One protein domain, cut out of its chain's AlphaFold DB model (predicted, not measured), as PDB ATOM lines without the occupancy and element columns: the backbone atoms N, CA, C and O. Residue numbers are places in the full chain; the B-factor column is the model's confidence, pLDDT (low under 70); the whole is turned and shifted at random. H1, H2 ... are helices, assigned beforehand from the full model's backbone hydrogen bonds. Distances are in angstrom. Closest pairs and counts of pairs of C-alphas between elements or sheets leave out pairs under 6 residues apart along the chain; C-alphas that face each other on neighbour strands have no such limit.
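What this domain is: This is residues 106 to 210 of the 215 residues of the protein "DNA helicase" of Firmicutes bacterium (UniProt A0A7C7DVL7). Six helices cross one another in two layers: H1, H2 and H3 make a row, and the chain folds back over them through H4, H5 and H6, with contacts that run in a ring from H1 through H2, H3, H4 and H5 back to H1. H6 closes one end, packing on H1 and H5, while the long loop of residues 165 to 176 lies at the other end, beyond H3 and H4. The printed part has 105 residues with six named helices, H1 to H6 in that order, and no named strand; the class is all helix. The whole is compact, with a radius of gyration of the C-alphas of 13.1 A, and elongated in outline, spanning 41 by 24 by 21 A.

Where its parts are: H1 covers residues 106 to 118 and begins at C-alpha 106 (195.405, 215.798, 242.278); it is 18.8 A long from first to last C-alpha. H2 covers residues 123 to 131, 12.0 A, and H3 residues 140 to 150, 15.6 A. H4 covers residues 155 to 164, 14.3 A. H5, residues 177 to 193, is the longest at 24.5 A and begins at C-alpha 177 (199.914, 232.535, 262.278). H6, residues 198 to 209, measures 16.3 A and ends at C-alpha 209 (202.021, 220.660, 245.680).

How they stand to each other: The helix packing is mostly crossed, with one shallow tilt among seven touching pairs. H1 touches H2 at a steep tilt of 53 degrees, opposite ways; the closest C-alphas, of Ala 112 and Ala 125, are 4.3 A apart. H2 and H3 form a helical hairpin at 42 degrees, with the C-alphas of Glu 127 and Val 143 closest at 6.4 A. H3 touches H4 about perpendicular, at 78 degrees, with the C-alphas of Ala 150 and Ala 158 closest at 5.2 A. H4 touches residues 180 to 187 alone of H5, at a steep tilt of 48 degrees, opposite ways; the closest C-alphas, of Cys 163 and Arg 180, are 6.1 A apart. H5 and H6 form a helical hairpin at a shallow tilt of 19 degrees, with the C-alphas of Ile 193 and Ala 201 closest at 5.0 A. H1 touches H5 with residues 113 to 117 alone, only just about perpendicular at 72 degrees; the closest C-alphas, of Ala 117 and Ile 190, are 5.4 A apart. H1 touches H6 with residues 110 to 114 alone, at a steep tilt of 57 degrees; the closest C-alphas, of Ile 110 and Val 205, are 6.2 A apart. H2 and H5 are only just apart, their closest C-alphas at 8.0 A. Every O i to N i+4 pair is within hydrogen-bond range in H1, H2, H4, H5 and H6; in H3 it is 6 of 7.

The domain as a whole: The two C-alphas farthest apart are those of Lys 172 and Ser 199, at 41.3 A. The printed part has no cut, and the link from H4 to H5, 12 residues, is long. Mean pLDDT of the printed part is 78.7; residues 133 to 137, residues 163 to 175 and residue 210 are under 70.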
ATOM      1  N   ILE A 106     194.101 215.135 242.406       81.31
ATOM      2  CA  ILE A 106     195.405 215.798 242.278       81.31
ATOM      3  C   ILE A 106     195.472 216.697 241.040       81.31
ATOM      4  O   ILE A 106     195.934 217.831 241.113       81.31
ATOM      5  N   VAL A 107     194.991 216.204 239.898       84.31
ATOM      6  CA  VAL A 107     195.011 216.962 238.642       84.31
ATOM      7  C   VAL A 107     194.064 218.152 238.739       84.31
ATOM      8  O   VAL A 107     194.429 219.261 238.360       84.31
ATOM      9  N   LYS A 108     192.881 217.960 239.328       85.88
ATOM     10  CA  LYS A 108     191.950 219.060 239.607       85.88
ATOM     11  C   LYS A 108     192.541 220.090 240.572       85.88
ATOM     12  O   LYS A 108     192.251 221.273 240.425       85.88
ATOM     13  N   ASP A 109     193.354 219.669 241.540       86.94
ATOM     14  CA  ASP A 109     194.048 220.578 242.459       86.94
ATOM     15  C   ASP A 109     195.096 221.404 241.709       86.94
ATOM     16  O   ASP A 109     195.071 222.626 241.794       86.94
ATOM     17  N   ILE A 110     195.944 220.770 240.893       87.50
ATOM     18  CA  ILE A 110     196.929 221.464 240.043       87.50
ATOM     19  C   ILE A 110     196.232 222.480 239.127       87.50
ATOM     20  O   ILE A 110     196.632 223.641 239.058       87.50
ATOM     21  N   LEU A 111     195.144 222.068 238.471       89.12
ATOM     22  CA  LEU A 111     194.355 222.946 237.606       89.12
ATOM     23  C   LEU A 111     193.754 224.128 238.365       89.12
ATOM     24  O   LEU A 111     193.639 225.204 237.788       89.12
ATOM     25  N   ALA A 112     193.395 223.970 239.639       90.44
ATOM     26  CA  ALA A 112     192.898 225.073 240.451       90.44
ATOM     27  C   ALA A 112     193.975 226.147 240.684       90.44
ATOM     28  O   ALA A 112     193.690 227.332 240.536       90.44
ATOM     29  N   TYR A 113     195.226 225.754 240.958       89.75
ATOM     30  CA  TYR A 113     196.338 226.709 241.078       89.75
ATOM     31  C   TYR A 113     196.585 227.461 239.766       89.75
ATOM     32  O   TYR A 113     196.707 228.685 239.770       89.75
ATOM     33  N   LEU A 114     196.620 226.740 238.642       90.88
ATOM     34  CA  LEU A 114     196.862 227.332 237.324       90.88
ATOM     35  C   LEU A 114     195.712 228.254 236.895       90.88
ATOM     36  O   LEU A 114     195.954 229.376 236.455       90.88
ATOM     37  N   ARG A 115     194.458 227.822 237.081       92.25
ATOM     38  CA  ARG A 115     193.270 228.636 236.782       92.25
ATOM     39  C   ARG A 115     193.243 229.915 237.601       92.25
ATOM     40  O   ARG A 115     193.000 230.969 237.030       92.25
ATOM     41  N   PHE A 116     193.542 229.840 238.897       90.00
ATOM     42  CA  PHE A 116     193.592 231.026 239.748       90.00
ATOM     43  C   PHE A 116     194.748 231.969 239.376       90.00
ATOM     44  O   PHE A 116     194.614 233.189 239.458       90.00
ATOM     45  N   ALA A 117     195.887 231.424 238.935       89.25
ATOM     46  CA  ALA A 117     197.001 232.236 238.458       89.25
ATOM     47  C   ALA A 117     196.631 233.044 237.204       89.25
ATOM     48  O   ALA A 117     197.023 234.203 237.100       89.25
ATOM     49  N   VAL A 118     195.853 232.467 236.286       90.12
ATOM     50  CA  VAL A 118     195.384 233.158 235.074       90.12
ATOM     51  C   VAL A 118     194.206 234.087 235.370       90.12
ATOM     52  O   VAL A 118     194.178 235.214 234.887       90.12
ATOM     53  N   ASN A 119     193.249 233.629 236.179       89.00
ATOM     54  CA  ASN A 119     192.048 234.365 236.546       89.00
ATOM     55  C   ASN A 119     191.933 234.512 238.078       89.00
ATOM     56  O   ASN A 119     191.367 233.636 238.743       89.00
ATOM     57  N   PRO A 120     192.406 235.637 238.647       84.81
ATOM     58  CA  PRO A 120     192.295 235.925 240.078       84.81
ATOM     59  C   PRO A 120     190.865 236.137 240.598       84.81
ATOM     60  O   PRO A 120     190.703 236.336 241.799       84.81
ATOM     61  N   GLU A 121     189.845 236.130 239.736       86.50
ATOM     62  CA  GLU A 121     188.422 236.233 240.100       86.50
ATOM     63  C   GLU A 121     187.719 234.861 240.140       86.50
ATOM     64  O   GLU A 121     186.537 234.763 240.471       86.50
ATOM     65  N   ASP A 122     188.425 233.768 239.832       88.88
ATOM     66  CA  ASP A 122     187.850 232.422 239.829       88.88
ATOM     67  C   ASP A 122     187.677 231.874 241.258       88.88
ATOM     68  O   ASP A 122     188.583 231.263 241.835       88.88
ATOM     69  N   VAL A 123     186.477 232.068 241.817       87.62
ATOM     70  CA  VAL A 123     186.088 231.578 243.153       87.62
ATOM     71  C   VAL A 123     186.298 230.071 243.272       87.62
ATOM     72  O   VAL A 123     186.847 229.595 244.263       87.62
ATOM     73  N   THR A 124     185.890 229.304 242.257       89.44
ATOM     74  CA  THR A 124     185.937 227.835 242.305       89.44
ATOM     75  C   THR A 124     187.371 227.313 242.327       89.44
ATOM     76  O   THR A 124     187.682 226.355 243.040       89.44
ATOM     77  N   ALA A 125     188.262 227.966 241.576       89.25
ATOM     78  CA  ALA A 125     189.684 227.668 241.584       89.25
ATOM     79  C   ALA A 125     190.328 228.071 242.918       89.25
ATOM     80  O   ALA A 125     191.067 227.273 243.495       89.25
ATOM     81  N   LEU A 126     190.001 229.251 243.454       88.38
ATOM     82  CA  LEU A 126     190.495 229.701 244.757       88.38
ATOM     83  C   LEU A 126     190.092 228.735 245.877       88.38
ATOM     84  O   LEU A 126     190.939 228.297 246.658       88.38
ATOM     85  N   GLU A 127     188.808 228.384 245.951       88.50
ATOM     86  CA  GLU A 127     188.283 227.489 246.975       88.50
ATOM     87  C   GLU A 127     189.002 226.149 246.965       88.50
ATOM     88  O   GLU A 127     189.466 225.680 248.009       88.50
ATOM     89  N   ARG A 128     189.154 225.553 245.782       88.50
ATOM     90  CA  ARG A 128     189.847 224.279 245.635       88.50
ATOM     91  C   ARG A 128     191.336 224.390 245.969       88.50
ATOM     92  O   ARG A 128     191.837 223.560 246.721       88.50
ATOM     93  N   ALA A 129     192.036 225.409 245.472       87.56
ATOM     94  CA  ALA A 129     193.471 225.571 245.711       87.56
ATOM     95  C   ALA A 129     193.810 225.825 247.197       87.56
ATOM     96  O   ALA A 129     194.840 225.363 247.693       87.56
ATOM     97  N   LEU A 130     192.940 226.514 247.946       85.31
ATOM     98  CA  LEU A 130     193.140 226.754 249.383       85.31
ATOM     99  C   LEU A 130     192.718 225.568 250.263       85.31
ATOM    100  O   LEU A 130     193.351 225.312 251.290       85.31
ATOM    101  N   THR A 131     191.664 224.845 249.876       82.88
ATOM    102  CA  THR A 131     191.160 223.682 250.632       82.88
ATOM    103  C   THR A 131     191.864 222.374 250.292       82.88
ATOM    104  O   THR A 131     191.665 221.396 251.012       82.88
ATOM    105  N   ALA A 132     192.698 222.346 249.248       74.69
ATOM    106  CA  ALA A 132     193.515 221.192 248.903       74.69
ATOM    107  C   ALA A 132     194.260 220.689 250.150       74.69
ATOM    108  O   ALA A 132     195.084 221.403 250.739       74.69
ATOM    109  N   GLU A 133     193.957 219.445 250.542       59.28
ATOM    110  CA  GLU A 133     194.394 218.821 251.803       59.28
ATOM    111  C   GLU A 133     195.912 218.880 252.000       59.28
ATOM    112  O   GLU A 133     196.408 218.860 253.125       59.28
ATOM    113  N   ARG A 134     196.654 218.967 250.892       57.38
ATOM    114  CA  ARG A 134     198.102 218.779 250.839       57.38
ATOM    115  C   ARG A 134     198.886 220.054 250.490       57.38
ATOM    116  O   ARG A 134     200.110 220.024 250.516       57.38
ATOM    117  N   GLY A 135     198.204 221.172 250.211       53.06
ATOM    118  CA  GLY A 135     198.840 222.447 249.837       53.06
ATOM    119  C   GLY A 135     198.824 223.502 250.943       53.06
ATOM    120  O   GLY A 135     199.863 224.077 251.265       53.06
ATOM    121  N   ASN A 136     197.652 223.742 251.539       65.31
ATOM    122  CA  ASN A 136     197.449 224.857 252.473       65.31
ATOM    123  C   ASN A 136     196.658 224.466 253.734       65.31
ATOM    124  O   ASN A 136     196.812 225.110 254.772       65.31
ATOM    125  N   GLY A 137     195.821 223.418 253.674       63.00
ATOM    126  CA  GLY A 137     195.052 222.939 254.830       63.00
ATOM    127  C   GLY A 137     194.128 224.002 255.440       63.00
ATOM    128  O   GLY A 137     193.909 224.016 256.654       63.00
ATOM    129  N   ILE A 138     193.625 224.930 254.619       80.00
ATOM    130  CA  ILE A 138     192.770 226.025 255.074       80.00
ATOM    131  C   ILE A 138     191.318 225.548 255.063       80.00
ATOM    132  O   ILE A 138     190.788 225.119 254.042       80.00
ATOM    133  N   GLY A 139     190.655 225.627 256.218       79.50
ATOM    134  CA  GLY A 139     189.261 225.208 256.348       79.50
ATOM    135  C   GLY A 139     188.294 226.083 255.543       79.50
ATOM    136  O   GLY A 139     188.486 227.295 255.425       79.50
ATOM    137  N   LYS A 140     187.193 225.480 255.071       81.12
ATOM    138  CA  LYS A 140     186.150 226.139 254.254       81.12
ATOM    139  C   LYS A 140     185.654 227.472 254.834       81.12
ATOM    140  O   LYS A 140     185.587 228.461 254.117       81.12
ATOM    141  N   LYS A 141     185.436 227.545 256.154       81.00
ATOM    142  CA  LYS A 141     185.000 228.776 256.849       81.00
ATOM    143  C   LYS A 141     185.964 229.956 256.689       81.00
ATOM    144  O   LYS A 141     185.547 231.106 256.774       81.00
ATOM    145  N   THR A 142     187.259 229.691 256.546       80.56
ATOM    146  CA  THR A 142     188.263 230.738 256.320       80.56
ATOM    147  C   THR A 142     188.184 231.229 254.881       80.56
ATOM    148  O   THR A 142     188.225 232.431 254.648       80.56
ATOM    149  N   VAL A 143     188.008 230.310 253.932       83.88
ATOM    150  CA  VAL A 143     187.870 230.634 252.510       83.88
ATOM    151  C   VAL A 143     186.607 231.451 252.243       83.88
ATOM    152  O   VAL A 143     186.697 232.506 251.628       83.88
ATOM    153  N   GLU A 144     185.460 231.059 252.800       83.00
ATOM    154  CA  GLU A 144     184.204 231.821 252.698       83.00
ATOM    155  C   GLU A 144     184.364 233.276 253.161       83.00
ATOM    156  O   GLU A 144     183.784 234.197 252.589       83.00
ATOM    157  N   LYS A 145     185.173 233.505 254.200       78.88
ATOM    158  CA  LYS A 145     185.460 234.855 254.693       78.88
ATOM    159  C   LYS A 145     186.342 235.639 253.729       78.88
ATOM    160  O   LYS A 145     186.052 236.805 253.503       78.88
ATOM    161  N   ILE A 146     187.362 235.012 253.138       78.88
ATOM    162  CA  ILE A 146     188.188 235.631 252.085       78.88
ATOM    163  C   ILE A 146     187.304 236.036 250.900       78.88
ATOM    164  O   ILE A 146     187.405 237.161 250.419       78.88
ATOM    165  N   VAL A 147     186.388 235.154 250.486       81.50
ATOM    166  CA  VAL A 147     185.461 235.427 249.382       81.50
ATOM    167  C   VAL A 147     184.558 236.623 249.700       81.50
ATOM    168  O   VAL A 147     184.405 237.519 248.872       81.50
ATOM    169  N   ARG A 148     184.016 236.690 250.923       81.50
ATOM    170  CA  ARG A 148     183.217 237.839 251.386       81.50
ATOM    171  C   ARG A 148     184.015 239.139 251.433       81.50
ATOM    172  O   ARG A 148     183.474 240.175 251.066       81.50
ATOM    173  N   LEU A 149     185.273 239.092 251.874       76.62
ATOM    174  CA  LEU A 149     186.138 240.272 251.960       76.62
ATOM    175  C   LEU A 149     186.468 240.858 250.589       76.62
ATOM    176  O   LEU A 149     186.567 242.072 250.459       76.62
ATOM    177  N   ALA A 150     186.607 240.020 249.565       76.38
ATOM    178  CA  ALA A 150     186.855 240.502 248.212       76.38
ATOM    179  C   ALA A 150     185.639 241.203 247.586       76.38
ATOM    180  O   ALA A 150     185.805 241.937 246.616       76.38
ATOM    181  N   GLY A 151     184.424 240.990 248.115       75.62
ATOM    182  CA  GLY A 151     183.224 241.720 247.694       75.62
ATOM    183  C   GLY A 151     182.880 241.581 246.205       75.62
ATOM    184  O   GLY A 151     182.266 242.481 245.644       75.62
ATOM    185  N   GLY A 152     183.304 240.489 245.558       70.88
ATOM    186  CA  GLY A 152     183.137 240.269 244.116       70.88
ATOM    187  C   GLY A 152     184.233 240.875 243.230       70.88
ATOM    188  O   GLY A 152     184.154 240.745 242.016       70.88
ATOM    189  N   GLY A 153     185.250 241.518 243.810       74.06
ATOM    190  CA  GLY A 153     186.457 241.932 243.096       74.06
ATOM    191  C   GLY A 153     187.560 240.859 243.085       74.06
ATOM    192  O   GLY A 153     187.412 239.806 243.709       74.06
ATOM    193  N   PRO A 154     188.703 241.145 242.431       75.94
ATOM    194  CA  PRO A 154     189.863 240.257 242.391       75.94
ATOM    195  C   PRO A 154     190.319 239.788 243.778       75.94
ATOM    196  O   PRO A 154     190.600 240.602 244.669       75.94
ATOM    197  N   PHE A 155     190.426 238.469 243.960       79.75
ATOM    198  CA  PHE A 155     190.788 237.869 245.247       79.75
ATOM    199  C   PHE A 155     192.255 238.091 245.619       79.75
ATOM    200  O   PHE A 155     192.605 238.011 246.793       79.75
ATOM    201  N   ASP A 156     193.123 238.396 244.655       72.62
ATOM    202  CA  ASP A 156     194.538 238.680 244.901       72.62
ATOM    203  C   ASP A 156     194.738 239.895 245.822       72.62
ATOM    204  O   ASP A 156     195.567 239.842 246.734       72.62
ATOM    205  N   ARG A 157     193.938 240.953 245.648       73.12
ATOM    206  CA  ARG A 157     193.953 242.138 246.516       73.12
ATOM    207  C   ARG A 157     193.502 241.802 247.931       73.12
ATOM    208  O   ARG A 157     194.183 242.170 248.883       73.12
ATOM    209  N   ALA A 158     192.405 241.056 248.064       73.62
ATOM    210  CA  ALA A 158     191.900 240.624 249.365       73.62
ATOM    211  C   ALA A 158     192.919 239.740 250.100       73.62
ATOM    212  O   ALA A 158     193.173 239.928 251.286       73.62
ATOM    213  N   LEU A 159     193.560 238.810 249.390       76.25
ATOM    214  CA  LEU A 159     194.593 237.944 249.952       76.25
ATOM    215  C   LEU A 159     195.835 238.726 250.408       76.25
ATOM    216  O   LEU A 159     196.376 238.410 251.468       76.25
ATOM    217  N   ARG A 160     196.275 239.743 249.652       75.00
ATOM    218  CA  ARG A 160     197.394 240.619 250.049       75.00
ATOM    219  C   ARG A 160     197.056 241.445 251.286       75.00
ATOM    220  O   ARG A 160     197.779 241.340 252.267       75.00
ATOM    221  N   ALA A 161     195.907 242.124 251.300       71.44
ATOM    222  CA  ALA A 161     195.451 242.902 252.457       71.44
ATOM    223  C   ALA A 161     195.395 242.062 253.751       71.44
ATOM    224  O   ALA A 161     195.772 242.513 254.833       71.44
ATOM    225  N   ILE A 162     194.988 240.793 253.633       70.69
ATOM    226  CA  ILE A 162     194.961 239.831 254.741       70.69
ATOM    227  C   ILE A 162     196.373 239.439 255.227       70.69
ATOM    228  O   ILE A 162     196.568 239.216 256.429       70.69
ATOM    229  N   CYS A 163     197.348 239.323 254.320       69.50
ATOM    230  CA  CYS A 163     198.735 238.985 254.658       69.50
ATOM    231  C   CYS A 163     199.483 240.182 255.258       69.50
ATOM    232  O   CYS A 163     200.118 240.025 256.301       69.50
ATOM    233  N   ASP A 164     199.316 241.367 254.668       68.19
ATOM    234  CA  ASP A 164     199.961 242.622 255.081       68.19
ATOM    235  C   ASP A 164     199.437 243.129 256.436       68.19
ATOM    236  O   ASP A 164     200.039 243.991 257.073       68.19
ATOM    237  N   GLY A 165     198.353 242.525 256.933       60.38
ATOM    238  CA  GLY A 165     197.807 242.820 258.250       60.38
ATOM    239  C   GLY A 165     197.102 244.165 258.286       60.38
ATOM    240  O   GLY A 165     197.128 244.816 259.325       60.38
ATOM    241  N   ASP A 166     196.474 244.561 257.180       57.59
ATOM    242  CA  ASP A 166     195.743 245.817 257.097       57.59
ATOM    243  C   ASP A 166     194.448 245.709 257.927       57.59
ATOM    244  O   ASP A 166     193.468 245.062 257.544       57.59
ATOM    245  N   ILE A 167     194.498 246.244 259.151       49.06
ATOM    246  CA  ILE A 167     193.478 246.060 260.199       49.06
ATOM    247  C   ILE A 167     192.162 246.772 259.835       49.06
ATOM    248  O   ILE A 167     191.101 246.358 260.307       49.06
ATOM    249  N   GLU A 168     192.200 247.790 258.969       49.38
ATOM    250  CA  GLU A 168     191.017 248.572 258.575       49.38
ATOM    251  C   GLU A 168     190.103 247.837 257.583       49.38
ATOM    252  O   GLU A 168     188.884 248.001 257.630       49.38
ATOM    253  N   ALA A 169     190.651 246.955 256.742       51.69
ATOM    254  CA  ALA A 169     189.876 246.200 255.753       51.69
ATOM    255  C   ALA A 169     189.137 244.985 256.346       51.69
ATOM    256  O   ALA A 169     188.309 244.370 255.669       51.69
ATOM    257  N   VAL A 170     189.439 244.595 257.594       52.22
ATOM    258  CA  VAL A 170     188.995 243.307 258.140       52.22
ATOM    259  C   VAL A 170     188.440 243.422 259.567       52.22
ATOM    260  O   VAL A 170     189.135 243.134 260.548       52.22
ATOM    261  N   PRO A 171     187.151 243.770 259.739       48.91
ATOM    262  CA  PRO A 171     186.562 243.874 261.066       48.91
ATOM    263  C   PRO A 171     186.512 242.483 261.728       48.91
ATOM    264  O   PRO A 171     185.766 241.595 261.319       48.91
ATOM    265  N   LYS A 172     187.316 242.292 262.785       53.38
ATOM    266  CA  LYS A 172     187.341 241.110 263.681       53.38
ATOM    267  C   LYS A 172     187.820 239.773 263.080       53.38
ATOM    268  O   LYS A 172     187.499 238.714 263.624       53.38
ATOM    269  N   PHE A 173     188.634 239.766 262.026       60.12
ATOM    270  CA  PHE A 173     189.226 238.524 261.505       60.12
ATOM    271  C   PHE A 173     190.702 238.398 261.901       60.12
ATOM    272  O   PHE A 173     191.592 238.926 261.242       60.12
ATOM    273  N   ARG A 174     190.984 237.666 262.983       63.00
ATOM    274  CA  ARG A 174     192.355 237.234 263.280       63.00
ATOM    275  C   ARG A 174     192.598 235.872 262.646       63.00
ATOM    276  O   ARG A 174     192.034 234.872 263.086       63.00
ATOM    277  N   LEU A 175     193.439 235.836 261.618       68.75
ATOM    278  CA  LEU A 175     194.009 234.582 261.143       68.75
ATOM    279  C   LEU A 175     195.002 234.038 262.165       68.75
ATOM    280  O   LEU A 175     195.738 234.795 262.799       68.75
ATOM    281  N   THR A 176     195.054 232.715 262.302       74.94
ATOM    282  CA  THR A 176     196.148 232.089 263.042       74.94
ATOM    283  C   THR A 176     197.457 232.280 262.264       74.94
ATOM    284  O   THR A 176     197.432 232.284 261.027       74.94
ATOM    285  N   PRO A 177     198.615 232.382 262.944       76.25
ATOM    286  CA  PRO A 177     199.914 232.535 262.278       76.25
ATOM    287  C   PRO A 177     200.175 231.468 261.205       76.25
ATOM    288  O   PRO A 177     200.705 231.762 260.139       76.25
ATOM    289  N   LYS A 178     199.708 230.236 261.445       77.88
ATOM    290  CA  LYS A 178     199.800 229.113 260.502       77.88
ATOM    291  C   LYS A 178     199.030 229.354 259.197       77.88
ATOM    292  O   LYS A 178     199.528 229.025 258.121       77.88
ATOM    293  N   VAL A 179     197.820 229.909 259.287       78.38
ATOM    294  CA  VAL A 179     197.002 230.203 258.101       78.38
ATOM    295  C   VAL A 179     197.596 231.373 257.325       78.38
ATOM    296  O   VAL A 179     197.687 231.282 256.107       78.38
ATOM    297  N   ARG A 180     198.076 232.418 258.013       80.06
ATOM    298  CA  ARG A 180     198.787 233.530 257.362       80.06
ATOM    299  C   ARG A 180     200.009 233.032 256.582       80.06
ATOM    300  O   ARG A 180     200.101 233.296 255.390       80.06
ATOM    301  N   ALA A 181     200.865 232.222 257.205       80.94
ATOM    302  CA  ALA A 181     202.034 231.646 256.537       80.94
ATOM    303  C   ALA A 181     201.664 230.780 255.314       80.94
ATOM    304  O   ALA A 181     202.362 230.799 254.300       80.94
ATOM    305  N   SER A 182     200.548 230.041 255.380       82.62
ATOM    306  CA  SER A 182     200.058 229.257 254.234       82.62
ATOM    307  C   SER A 182     199.562 230.149 253.094       82.62
ATOM    308  O   SER A 182     199.889 229.892 251.939       82.62
ATOM    309  N   LEU A 183     198.833 231.229 253.398       83.69
ATOM    310  CA  LEU A 183     198.391 232.204 252.393       83.69
ATOM    311  C   LEU A 183     199.569 232.935 251.739       83.69
ATOM    312  O   LEU A 183     199.583 233.098 250.522       83.69
ATOM    313  N   GLU A 184     200.588 233.312 252.513       83.44
ATOM    314  CA  GLU A 184     201.812 233.913 251.975       83.44
ATOM    315  C   GLU A 184     202.547 232.954 251.032       83.44
ATOM    316  O   GLU A 184     202.979 233.355 249.949       83.44
ATOM    317  N   LYS A 185     202.666 231.674 251.411       84.31
ATOM    318  CA  LYS A 185     203.250 230.637 250.548       84.31
ATOM    319  C   LYS A 185     202.450 230.485 249.254       84.31
ATOM    320  O   LYS A 185     203.042 230.441 248.176       84.31
ATOM    321  N   PHE A 186     201.123 230.440 249.354       86.06
ATOM    322  CA  PHE A 186     200.225 230.369 248.204       86.06
ATOM    323  C   PHE A 186     200.407 231.566 247.262       86.06
ATOM    324  O   PHE A 186     200.633 231.374 246.070       86.06
ATOM    325  N   LEU A 187     200.390 232.795 247.785       86.00
ATOM    326  CA  LEU A 187     200.570 234.011 246.987       86.00
ATOM    327  C   LEU A 187     201.933 234.063 246.295       86.00
ATOM    328  O   LEU A 187     202.006 234.419 245.119       86.00
ATOM    329  N   LYS A 188     203.008 233.683 246.999       86.62
ATOM    330  CA  LYS A 188     204.351 233.582 246.410       86.62
ATOM    331  C   LYS A 188     204.357 232.617 245.229       86.62
ATOM    332  O   LYS A 188     204.840 232.978 244.161       86.62
ATOM    333  N   LEU A 189     203.766 231.434 245.397       86.44
ATOM    334  CA  LEU A 189     203.679 230.433 244.338       86.44
ATOM    335  C   LEU A 189     202.875 230.941 243.129       86.44
ATOM    336  O   LEU A 189     203.342 230.825 242.000       86.44
ATOM    337  N   ILE A 190     201.712 231.561 243.351       88.25
ATOM    338  CA  ILE A 190     200.884 232.123 242.271       88.25
ATOM    339  C   ILE A 190     201.629 233.215 241.496       88.25
ATOM    340  O   ILE A 190     201.569 233.240 240.267       88.25
ATOM    341  N   ASN A 191     202.358 234.099 242.183       87.88
ATOM    342  CA  ASN A 191     203.146 235.139 241.519       87.88
ATOM    343  C   ASN A 191     204.274 234.548 240.659       87.88
ATOM    344  O   ASN A 191     204.513 235.055 239.570       87.88
ATOM    345  N   VAL A 192     204.924 233.469 241.108       87.88
ATOM    346  CA  VAL A 192     205.944 232.767 240.309       87.88
ATOM    347  C   VAL A 192     205.312 232.117 239.076       87.88
ATOM    348  O   VAL A 192     205.775 232.348 237.964       87.88
ATOM    349  N   ILE A 193     204.214 231.373 239.246       88.75
ATOM    350  CA  ILE A 193     203.509 230.682 238.152       88.75
ATOM    351  C   ILE A 193     203.110 231.649 237.034       88.75
ATOM    352  O   ILE A 193     203.282 231.322 235.864       88.75
ATOM    353  N   LYS A 194     202.630 232.851 237.382       88.19
ATOM    354  CA  LYS A 194     202.244 233.893 236.412       88.19
ATOM    355  C   LYS A 194     203.381 234.337 235.486       88.19
ATOM    356  O   LYS A 194     203.104 234.880 234.423       88.19
ATOM    357  N   THR A 195     204.635 234.156 235.898       89.81
ATOM    358  CA  THR A 195     205.817 234.594 235.135       89.81
ATOM    359  C   THR A 195     206.450 233.486 234.297       89.81
ATOM    360  O   THR A 195     207.346 233.761 233.504       89.81
ATOM    361  N   LEU A 196     206.000 232.243 234.470       90.25
ATOM    362  CA  LEU A 196     206.573 231.071 233.818       90.25
ATOM    363  C   LEU A 196     205.804 230.701 232.541       90.25
ATOM    364  O   LEU A 196     204.591 230.923 232.462       90.25
ATOM    365  N   PRO A 197     206.471 230.084 231.549       90.69
ATOM    366  CA  PRO A 197     205.772 229.469 230.430       90.69
ATOM    367  C   PRO A 197     204.895 228.297 230.918       90.69
ATOM    368  O   PRO A 197     205.177 227.708 231.968       90.69
ATOM    369  N   PRO A 198     203.842 227.907 230.168       86.62
ATOM    370  CA  PRO A 198     202.871 226.909 230.623       86.62
ATOM    371  C   PRO A 198     203.473 225.567 231.067       86.62
ATOM    372  O   PRO A 198     203.009 224.996 232.052       86.62
ATOM    373  N   SER A 199     204.513 225.071 230.387       86.12
ATOM    374  CA  SER A 199     205.203 223.824 230.760       86.12
ATOM    375  C   SER A 199     205.821 223.897 232.155       86.12
ATOM    376  O   SER A 199     205.661 222.991 232.974       86.12
ATOM    377  N   ASP A 200     206.494 225.005 232.442       88.31
ATOM    378  CA  ASP A 200     207.277 225.185 233.660       88.31
ATOM    379  C   ASP A 200     206.361 225.551 234.826       88.31
ATOM    380  O   ASP A 200     206.572 225.106 235.951       88.31
ATOM    381  N   ALA A 201     205.282 226.288 234.545       87.38
ATOM    382  CA  ALA A 201     204.199 226.551 235.480       87.38
ATOM    383  C   ALA A 201     203.568 225.251 236.003       87.38
ATOM    384  O   ALA A 201     203.388 225.098 237.213       87.38
ATOM    385  N   VAL A 202     203.266 224.296 235.115       86.62
ATOM    386  CA  VAL A 202     202.729 222.982 235.508       86.62
ATOM    387  C   VAL A 202     203.733 222.238 236.386       86.62
ATOM    388  O   VAL A 202     203.366 221.808 237.481       86.62
ATOM    389  N   SER A 203     204.994 222.134 235.955       85.50
ATOM    390  CA  SER A 203     206.058 221.460 236.714       85.50
ATOM    391  C   SER A 203     206.245 222.071 238.105       85.50
ATOM    392  O   SER A 203     206.267 221.354 239.102       85.50
ATOM    393  N   MET A 204     206.259 223.402 238.198       85.62
ATOM    394  CA  MET A 204     206.380 224.136 239.457       85.62
ATOM    395  C   MET A 204     205.205 223.872 240.405       85.62
ATOM    396  O   MET A 204     205.414 223.705 241.609       85.62
ATOM    397  N   VAL A 205     203.966 223.825 239.898       85.31
ATOM    398  CA  VAL A 205     202.791 223.488 240.719       85.31
ATOM    399  C   VAL A 205     202.880 222.048 241.197       85.31
ATOM    400  O   VAL A 205     202.685 221.805 242.383       85.31
ATOM    401  N   VAL A 206     203.209 221.102 240.318       83.06
ATOM    402  CA  VAL A 206     203.378 219.687 240.680       83.06
ATOM    403  C   VAL A 206     204.433 219.536 241.781       83.06
ATOM    404  O   VAL A 206     204.178 218.884 242.796       83.06
ATOM    405  N   ASP A 207     205.571 220.213 241.633       81.25
ATOM    406  CA  ASP A 207     206.661 220.216 242.605       81.25
ATOM    407  C   ASP A 207     206.309 220.918 243.918       81.25
ATOM    408  O   ASP A 207     206.744 220.504 244.986       81.25
ATOM    409  N   SER A 208     205.521 221.987 243.873       76.00
ATOM    410  CA  SER A 208     205.161 222.756 245.071       76.00
ATOM    411  C   SER A 208     204.011 222.126 245.845       76.00
ATOM    412  O   SER A 208     203.940 222.241 247.071       76.00
ATOM    413  N   VAL A 209     203.114 221.454 245.125       70.00
ATOM    414  CA  VAL A 209     202.021 220.660 245.680       70.00
ATOM    415  C   VAL A 209     202.551 219.323 246.207       70.00
ATOM    416  O   VAL A 209     201.814 218.707 246.971       70.00
ATOM    417  N   LYS A 210     203.804 218.921 245.869       59.16
ATOM    418  CA  LYS A 210     204.538 217.691 246.268       59.16
ATOM    419  C   LYS A 210     203.872 216.917 247.394       59.16
ATOM    420  O   LYS A 210     204.269 216.875 248.557       59.16
TER     421      LYS A 210